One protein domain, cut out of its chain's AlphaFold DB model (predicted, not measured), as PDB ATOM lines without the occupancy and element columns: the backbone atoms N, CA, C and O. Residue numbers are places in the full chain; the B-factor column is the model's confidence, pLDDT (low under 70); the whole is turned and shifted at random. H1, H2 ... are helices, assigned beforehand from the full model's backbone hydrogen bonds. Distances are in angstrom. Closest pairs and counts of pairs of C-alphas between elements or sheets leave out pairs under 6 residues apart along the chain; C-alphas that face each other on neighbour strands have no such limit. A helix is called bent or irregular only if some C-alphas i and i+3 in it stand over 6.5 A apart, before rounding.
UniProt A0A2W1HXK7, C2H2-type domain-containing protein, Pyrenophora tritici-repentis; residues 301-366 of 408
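What this domain is: This is residues 301 to 366 of the 408 residues of the protein "C2H2-type domain-containing protein" of Pyrenophora tritici-repentis (UniProt A0A2W1HXK7). Two long helices, H1 and H2, meet at their ends in a corner, and beyond the other end of H2 a loop with the small helix H3 folds back to the same side as H1, which gives a flat, open U with an empty middle. H1 is one arm of the U, H2 the bar, and residues 343 to 366 the shorter arm, a loop with a small strand-like pairing followed by H3. The printed part has 66 residues with three named helices, in the order H1, H2, H3, and no named strand; the class is all helix. It is only just loose, close to extended, with a radius of gyration of the C-alphas of 15.7 A, and the C-alphas span 44 by 31 by 9 A.

How they stand to each other: H1, residues 301 to 321, has a kink of 40 degrees near residue 315 and is irregular, with C-alphas 314 and 317 standing 7.1 A apart. A tight link of 1 residue leads to H2, residues 323 to 342. H1 and H2 touch only at the corner by their link, residues 318 to 319 of H1 with residues 325 to 326 of H2; their closest C-alphas, those of Lys 319 and Tyr 326, are 5.5 A apart. The two run opposite ways at a steep tilt of 64 degrees. In the long link after H2, residues 347 to 348 pair with residues 353 to 354, antiparallel, in stretches too short to be named strands. H3, residues 358 to 365, touches no helix and is apart from both H1 and H2. In H2 and H3 every O i to N i+4 pair is within hydrogen-bond range, and in H1 15 of 17 are.

Where its parts are: H1 begins at C-alpha 301, at (128.789, 168.205, 131.832), and is 28.8 A long from first to last C-alpha. H2 begins at C-alpha 323, at (127.998, 158.852, 158.958), and is 28.7 A long. H3 is 10.6 A long and ends at C-alpha 365, at (143.763, 188.160, 143.218).

The domain as a whole: The two C-alphas farthest apart are those of Leu 321 and Ile 350, at 45.5 A, and the first and last printed C-alphas, those of Lys 301 and Ser 366, are 24.9 A apart. Residues 301 to 314, which belong to H1, stand free. The long link from H2 to H3 has 15 residues, 343 to 357. The printed part has no cut. The mean pLDDT of the printed part is 89.7, and no printed residue is under 70.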
ATOM      1  N   LYS A 301     129.659 169.291 131.357       77.69
ATOM      2  CA  LYS A 301     128.789 168.205 131.832       77.69
ATOM      3  C   LYS A 301     129.592 166.939 132.106       77.69
ATOM      4  O   LYS A 301     129.552 166.429 133.223       77.69
ATOM      5  N   THR A 302     130.402 166.501 131.146       84.69
ATOM      6  CA  THR A 302     131.299 165.345 131.316       84.69
ATOM      7  C   THR A 302     132.297 165.568 132.454       84.69
ATOM      8  O   THR A 302     132.497 164.687 133.287       84.69
ATOM      9  N   SER A 303     132.867 166.770 132.572       85.88
ATOM     10  CA  SER A 303     133.767 167.121 133.678       85.88
ATOM     11  C   SER A 303     133.064 167.126 135.042       85.88
ATOM     12  O   SER A 303     133.636 166.665 136.032       85.88
ATOM     13  N   ARG A 304     131.828 167.642 135.121       78.50
ATOM     14  CA  ARG A 304     131.012 167.650 136.348       78.50
ATOM     15  C   ARG A 304     130.656 166.226 136.759       78.50
ATOM     16  O   ARG A 304     130.789 165.909 137.938       78.50
ATOM     17  N   GLU A 305     130.295 165.374 135.804       83.19
ATOM     18  CA  GLU A 305     129.967 163.975 136.068       83.19
ATOM     19  C   GLU A 305     131.188 163.179 136.530       83.19
ATOM     20  O   GLU A 305     131.134 162.541 137.577       83.19
ATOM     21  N   LYS A 306     132.340 163.322 135.860       88.50
ATOM     22  CA  LYS A 306     133.604 162.716 136.319       88.50
ATOM     23  C   LYS A 306     133.935 163.122 137.758       88.50
ATOM     24  O   LYS A 306     134.257 162.272 138.584       88.50
ATOM     25  N   ARG A 307     133.795 164.412 138.097       85.31
ATOM     26  CA  ARG A 307     133.994 164.907 139.473       85.31
ATOM     27  C   ARG A 307     132.962 164.345 140.453       85.31
ATOM     28  O   ARG A 307     133.312 164.092 141.605       85.31
ATOM     29  N   ARG A 308     131.707 164.161 140.028       81.94
ATOM     30  CA  ARG A 308     130.639 163.561 140.842       81.94
ATOM     31  C   ARG A 308     130.965 162.107 141.162       81.94
ATOM     32  O   ARG A 308     131.005 161.763 142.340       81.94
ATOM     33  N   VAL A 309     131.285 161.307 140.146       84.75
ATOM     34  CA  VAL A 309     131.687 159.901 140.285       84.75
ATOM     35  C   VAL A 309     132.910 159.777 141.190       84.75
ATOM     36  O   VAL A 309     132.866 159.042 142.169       84.75
ATOM     37  N   GLN A 310     133.961 160.572 140.962       87.75
ATOM     38  CA  GLN A 310     135.148 160.580 141.829       87.75
ATOM     39  C   GLN A 310     134.814 160.935 143.283       87.75
ATOM     40  O   GLN A 310     135.358 160.343 144.212       87.75
ATOM     41  N   LYS A 311     133.910 161.897 143.510       81.56
ATOM     42  CA  LYS A 311     133.488 162.286 144.862       81.56
ATOM     43  C   LYS A 311     132.679 161.180 145.544       81.56
ATOM     44  O   LYS A 311     132.875 160.960 146.737       81.56
ATOM     45  N   ILE A 312     131.792 160.506 144.813       79.81
ATOM     46  CA  ILE A 312     131.020 159.361 145.315       79.81
ATOM     47  C   ILE A 312     131.962 158.197 145.635       79.81
ATOM     48  O   ILE A 312     131.896 157.673 146.737       79.81
ATOM     49  N   ALA A 313     132.895 157.861 144.745       84.75
ATOM     50  CA  ALA A 313     133.889 156.822 145.001       84.75
ATOM     51  C   ALA A 313     134.740 157.139 146.243       84.75
ATOM     52  O   ALA A 313     134.964 156.279 147.086       84.75
ATOM     53  N   LYS A 314     135.165 158.401 146.399       84.44
ATOM     54  CA  LYS A 314     136.042 158.810 147.502       84.44
ATOM     55  C   LYS A 314     135.338 158.929 148.856       84.44
ATOM     56  O   LYS A 314     135.929 158.599 149.876       84.44
ATOM     57  N   TYR A 315     134.121 159.472 148.889       82.31
ATOM     58  CA  TYR A 315     133.447 159.825 150.147       82.31
ATOM     59  C   TYR A 315     132.100 159.136 150.347       82.31
ATOM     60  O   TYR A 315     131.600 159.135 151.466       82.31
ATOM     61  N   GLY A 316     131.496 158.592 149.292       82.31
ATOM     62  CA  GLY A 316     130.188 157.941 149.349       82.31
ATOM     63  C   GLY A 316     130.208 156.742 150.285       82.31
ATOM     64  O   GLY A 316     129.400 156.704 151.203       82.31
ATOM     65  N   VAL A 317     131.201 155.861 150.126       84.56
ATOM     66  CA  VAL A 317     131.373 154.654 150.953       84.56
ATOM     67  C   VAL A 317     131.518 155.001 152.437       84.56
ATOM     68  O   VAL A 317     130.803 154.462 153.272       84.56
ATOM     69  N   ILE A 318     132.380 155.964 152.782       83.62
ATOM     70  CA  ILE A 318     132.561 156.388 154.183       83.62
ATOM     71  C   ILE A 318     131.279 157.031 154.719       83.62
ATOM     72  O   ILE A 318     130.880 156.762 155.846       83.62
ATOM     73  N   LYS A 319     130.605 157.863 153.914       83.25
ATOM     74  CA  LYS A 319     129.361 158.524 154.322       83.25
ATOM     75  C   LYS A 319     128.248 157.513 154.618       83.25
ATOM     76  O   LYS A 319     127.446 157.785 155.507       83.25
ATOM     77  N   THR A 320     128.178 156.405 153.880       83.19
ATOM     78  CA  THR A 320     127.173 155.353 154.089       83.19
ATOM     79  C   THR A 320     127.544 154.403 155.220       83.19
ATOM     80  O   THR A 320     126.674 154.075 156.018       83.19
ATOM     81  N   LEU A 321     128.811 153.982 155.308       90.00
ATOM     82  CA  LEU A 321     129.265 153.019 156.317       90.00
ATOM     83  C   LEU A 321     129.364 153.642 157.713       90.00
ATOM     84  O   LEU A 321     128.930 153.032 158.683       90.00
ATOM     85  N   ASP A 322     129.901 154.863 157.820       89.69
ATOM     86  CA  ASP A 322     130.014 155.580 159.090       89.69
ATOM     87  C   ASP A 322     129.709 157.085 158.926       89.69
ATOM     88  O   ASP A 322     130.602 157.938 158.782       89.69
ATOM     89  N   PRO A 323     128.418 157.458 159.002       82.75
ATOM     90  CA  PRO A 323     127.998 158.852 158.958       82.75
ATOM     91  C   PRO A 323     128.606 159.715 160.076       82.75
ATOM     92  O   PRO A 323     128.748 160.930 159.896       82.75
ATOM     93  N   ARG A 324     128.943 159.135 161.242       83.94
ATOM     94  CA  ARG A 324     129.533 159.879 162.369       83.94
ATOM     95  C   ARG A 324     130.987 160.221 162.072       83.94
ATOM     96  O   ARG A 324     131.330 161.400 162.170       83.94
ATOM     97  N   ALA A 325     131.797 159.262 161.625       86.94
ATOM     98  CA  ALA A 325     133.174 159.525 161.207       86.94
ATOM     99  C   ALA A 325     133.232 160.520 160.043       86.94
ATOM    100  O   ALA A 325     134.027 161.461 160.075       86.94
ATOM    101  N   TYR A 326     132.336 160.400 159.055       86.00
ATOM    102  CA  TYR A 326     132.245 161.378 157.968       86.00
ATOM    103  C   TYR A 326     131.976 162.803 158.489       86.00
ATOM    104  O   TYR A 326     132.637 163.760 158.068       86.00
ATOM    105  N   ARG A 327     131.034 162.964 159.432       84.69
ATOM    106  CA  ARG A 327     130.760 164.261 160.078       84.69
ATOM    107  C   ARG A 327     131.961 164.767 160.877       84.69
ATOM    108  O   ARG A 327     132.314 165.936 160.730       84.69
ATOM    109  N   ALA A 328     132.615 163.911 161.660       87.25
ATOM    110  CA  ALA A 328     133.801 164.266 162.438       87.25
ATOM    111  C   ALA A 328     134.954 164.739 161.536       87.25
ATOM    112  O   ALA A 328     135.502 165.819 161.752       87.25
ATOM    113  N   ALA A 329     135.248 164.013 160.453       88.19
ATOM    114  CA  ALA A 329     136.262 164.395 159.471       88.19
ATOM    115  C   ALA A 329     135.931 165.735 158.789       88.19
ATOM    116  O   ALA A 329     136.804 166.588 158.605       88.19
ATOM    117  N   ARG A 330     134.653 165.965 158.452       89.19
ATOM    118  CA  ARG A 330     134.188 167.247 157.899       89.19
ATOM    119  C   ARG A 330     134.389 168.395 158.892       89.19
ATOM    120  O   ARG A 330     134.828 169.471 158.480       89.19
ATOM    121  N   ASN A 331     134.090 168.165 160.168       88.06
ATOM    122  CA  ASN A 331     134.253 169.149 161.237       88.06
ATOM    123  C   ASN A 331     135.731 169.468 161.482       88.06
ATOM    124  O   ASN A 331     136.085 170.642 161.545       88.06
ATOM    125  N   LEU A 332     136.606 168.458 161.503       92.62
ATOM    126  CA  LEU A 332     138.053 168.646 161.621       92.62
ATOM    127  C   LEU A 332     138.614 169.452 160.438       92.62
ATOM    128  O   LEU A 332     139.357 170.413 160.624       92.62
ATOM    129  N   ALA A 333     138.192 169.136 159.210       89.31
ATOM    130  CA  ALA A 333     138.578 169.899 158.023       89.31
ATOM    131  C   ALA A 333     138.030 171.341 158.029       89.31
ATOM    132  O   ALA A 333     138.608 172.232 157.405       89.31
ATOM    133  N   ALA A 334     136.891 171.598 158.679       87.38
ATOM    134  CA  ALA A 334     136.386 172.952 158.902       87.38
ATOM    135  C   ALA A 334     137.192 173.690 159.983       87.38
ATOM    136  O   ALA A 334     137.552 174.843 159.770       87.38
ATOM    137  N   ALA A 335     137.534 173.021 161.087       91.44
ATOM    138  CA  ALA A 335     138.368 173.575 162.150       91.44
ATOM    139  C   ALA A 335     139.761 173.962 161.636       91.44
ATOM    140  O   ALA A 335     140.177 175.100 161.821       91.44
ATOM    141  N   LYS A 336     140.421 173.076 160.879       94.31
ATOM    142  CA  LYS A 336     141.709 173.372 160.235       94.31
ATOM    143  C   LYS A 336     141.640 174.591 159.315       94.31
ATOM    144  O   LYS A 336     142.546 175.408 159.312       94.31
ATOM    145  N   ARG A 337     140.558 174.730 158.543       92.06
ATOM    146  CA  ARG A 337     140.363 175.890 157.660       92.06
ATOM    147  C   ARG A 337     140.222 177.203 158.423       92.06
ATOM    148  O   ARG A 337     140.720 178.207 157.937       92.06
ATOM    149  N   ARG A 338     139.552 177.195 159.581       90.81
ATOM    150  CA  ARG A 338     139.491 178.365 160.471       90.81
ATOM    151  C   ARG A 338     140.878 178.707 160.996       90.81
ATOM    152  O   ARG A 338     141.334 179.811 160.768       90.81
ATOM    153  N   HIS A 339     141.598 177.714 161.509       93.62
ATOM    154  CA  HIS A 339     142.982 177.893 161.937       93.62
ATOM    155  C   HIS A 339     143.887 178.449 160.817       93.62
ATOM    156  O   HIS A 339     144.666 179.362 161.053       93.62
ATOM    157  N   ASP A 340     143.788 177.945 159.581       92.88
ATOM    158  CA  ASP A 340     144.563 178.472 158.444       92.88
ATOM    159  C   ASP A 340     144.189 179.940 158.102       92.88
ATOM    160  O   ASP A 340     145.064 180.694 157.669       92.88
ATOM    161  N   ILE A 341     142.927 180.356 158.304       92.00
ATOM    162  CA  ILE A 341     142.483 181.760 158.177       92.00
ATOM    163  C   ILE A 341     143.078 182.609 159.303       92.00
ATOM    164  O   ILE A 341     143.658 183.654 159.013       92.00
ATOM    165  N   ASP A 342     142.948 182.157 160.551       92.94
ATOM    166  CA  ASP A 342     143.387 182.881 161.749       92.94
ATOM    167  C   ASP A 342     144.908 183.092 161.735       92.94
ATOM    168  O   ASP A 342     145.401 184.168 162.053       92.94
ATOM    169  N   MET A 343     145.656 182.095 161.250       95.25
ATOM    170  CA  MET A 343     147.106 182.182 161.045       95.25
ATOM    171  C   MET A 343     147.512 183.013 159.819       95.25
ATOM    172  O   MET A 343     148.699 183.107 159.510       95.25
ATOM    173  N   GLY A 344     146.557 183.551 159.052       95.00
ATOM    174  CA  GLY A 344     146.839 184.336 157.849       95.00
ATOM    175  C   GLY A 344     147.595 183.565 156.764       95.00
ATOM    176  O   GLY A 344     148.241 184.162 155.903       95.00
ATOM    177  N   LYS A 345     147.523 182.227 156.769       96.44
ATOM    178  CA  LYS A 345     148.349 181.357 155.915       96.44
ATOM    179  C   LYS A 345     148.159 181.629 154.424       96.44
ATOM    180  O   LYS A 345     149.069 181.442 153.616       96.44
ATOM    181  N   HIS A 346     146.956 182.050 154.052       97.12
ATOM    182  CA  HIS A 346     146.620 182.482 152.704       97.12
ATOM    183  C   HIS A 346     146.023 183.888 152.752       97.12
ATOM    184  O   HIS A 346     144.876 184.076 152.359       97.12
ATOM    185  N   ALA A 347     146.776 184.861 153.267       97.00
ATOM    186  CA  ALA A 347     146.356 186.257 153.324       97.00
ATOM    187  C   ALA A 347     146.729 187.046 152.061       97.00
ATOM    188  O   ALA A 347     147.808 186.889 151.487       97.00
ATOM    189  N   CYS A 348     145.824 187.923 151.637       97.38
ATOM    190  CA  CYS A 348     146.104 188.960 150.658       97.38
ATOM    191  C   CYS A 348     146.567 190.227 151.383       97.38
ATOM    192  O   CYS A 348     145.772 190.847 152.083       97.38
ATOM    193  N   LYS A 349     147.824 190.635 151.177       96.12
ATOM    194  CA  LYS A 349     148.422 191.798 151.861       96.12
ATOM    195  C   LYS A 349     147.737 193.129 151.518       96.12
ATOM    196  O   LYS A 349     147.569 193.965 152.388       96.12
ATOM    197  N   ILE A 350     147.293 193.291 150.271       95.19
ATOM    198  CA  ILE A 350     146.652 194.524 149.768       95.19
ATOM    199  C   ILE A 350     145.241 194.701 150.339       95.19
ATOM    200  O   ILE A 350     144.780 195.798 150.664       95.19
ATOM    201  N   CYS A 351     144.499 193.599 150.429       95.00
ATOM    202  CA  CYS A 351     143.119 193.610 150.902       95.00
ATOM    203  C   CYS A 351     142.988 193.388 152.408       95.00
ATOM    204  O   CYS A 351     141.885 193.574 152.909       95.00
ATOM    205  N   ASP A 352     144.079 193.004 153.072       95.06
ATOM    206  CA  ASP A 352     144.123 192.549 154.463       95.06
ATOM    207  C   ASP A 352     143.036 191.503 154.764       95.06
ATOM    208  O   ASP A 352     142.225 191.619 155.678       95.06
ATOM    209  N   PHE A 353     142.950 190.495 153.888       95.38
ATOM    210  CA  PHE A 353     141.932 189.450 153.970       95.38
ATOM    211  C   PHE A 353     142.558 188.060 153.880       95.38
ATOM    212  O   PHE A 353     143.300 187.764 152.937       95.38
ATOM    213  N   SER A 354     142.206 187.191 154.828       95.94
ATOM    214  CA  SER A 354     142.689 185.811 154.924       95.94
ATOM    215  C   SER A 354     141.705 184.812 154.323       95.94
ATOM    216  O   SER A 354     140.497 184.874 154.546       95.94
ATOM    217  N   PHE A 355     142.223 183.851 153.558       95.19
ATOM    218  CA  PHE A 355     141.430 182.820 152.893       95.19
ATOM    219  C   PHE A 355     141.680 181.432 153.494       95.19
ATOM    220  O   PHE A 355     142.777 181.110 153.933       95.19
ATOM    221  N   ASP A 356     140.677 180.551 153.431       93.88
ATOM    222  CA  ASP A 356     140.792 179.170 153.924       93.88
ATOM    223  C   ASP A 356     141.638 178.257 153.027       93.88
ATOM    224  O   ASP A 356     141.960 177.134 153.415       93.88
ATOM    225  N   ARG A 357     141.920 178.677 151.786       95.06
ATOM    226  CA  ARG A 357     142.607 177.873 150.766       95.06
ATOM    227  C   ARG A 357     143.385 178.750 149.782       95.06
ATOM    228  O   ARG A 357     142.891 179.816 149.405       95.06
ATOM    229  N   PRO A 358     144.502 178.249 149.221       96.62
ATOM    230  CA  PRO A 358     145.310 179.006 148.262       96.62
ATOM    231  C   PRO A 358     144.560 179.285 146.951       96.62
ATOM    232  O   PRO A 358     144.739 180.331 146.333       96.62
ATOM    233  N   SER A 359     143.657 178.392 146.531       94.69
ATOM    234  CA  SER A 359     142.848 178.599 145.324       94.69
ATOM    235  C   SER A 359     141.862 179.763 145.449       94.69
ATOM    236  O   SER A 359     141.581 180.422 144.448       94.69
ATOM    237  N   ARG A 360     141.359 180.050 146.659       93.19
ATOM    238  CA  ARG A 360     140.506 181.221 146.902       93.19
ATOM    239  C   ARG A 360     141.303 182.516 146.881       93.19
ATOM    240  O   ARG A 360     140.839 183.453 146.248       93.19
ATOM    241  N   LEU A 361     142.501 182.533 147.470       97.19
ATOM    242  CA  LEU A 361     143.424 183.664 147.343       97.19
ATOM    243  C   LEU A 361     143.749 183.942 145.868       97.19
ATOM    244  O   LEU A 361     143.617 185.071 145.411       97.19
ATOM    245  N   LYS A 362     144.066 182.904 145.080       96.50
ATOM    246  CA  LYS A 362     144.294 183.051 143.633       96.50
ATOM    247  C   LYS A 362     143.075 183.637 142.913       96.50
ATOM    248  O   LYS A 362     143.222 184.539 142.096       96.50
ATOM    249  N   SER A 363     141.874 183.142 143.224       91.69
ATOM    250  CA  SER A 363     140.637 183.676 142.646       91.69
ATOM    251  C   SER A 363     140.396 185.127 143.060       91.69
ATOM    252  O   SER A 363     139.998 185.921 142.216       91.69
ATOM    253  N   HIS A 364     140.639 185.480 144.322       95.19
ATOM    254  CA  HIS A 364     140.533 186.848 144.820       95.19
ATOM    255  C   HIS A 364     141.487 187.782 144.077       95.19
ATOM    256  O   HIS A 364     141.045 188.810 143.569       95.19
ATOM    257  N   ASN A 365     142.748 187.374 143.917       95.38
ATOM    258  CA  ASN A 365     143.763 188.160 143.218       95.38
ATOM    259  C   ASN A 365     143.427 188.397 141.737       95.38
ATOM    260  O   ASN A 365     143.914 189.347 141.142       95.38
ATOM    261  N   SER A 366     142.578 187.554 141.141       92.38
ATOM    262  CA  SER A 366     142.085 187.735 139.767       92.38
ATOM    263  C   SER A 366     140.816 188.586 139.642       92.38
ATOM    264  O   SER A 366     140.322 188.770 138.534       92.38
TER     265      SER A 366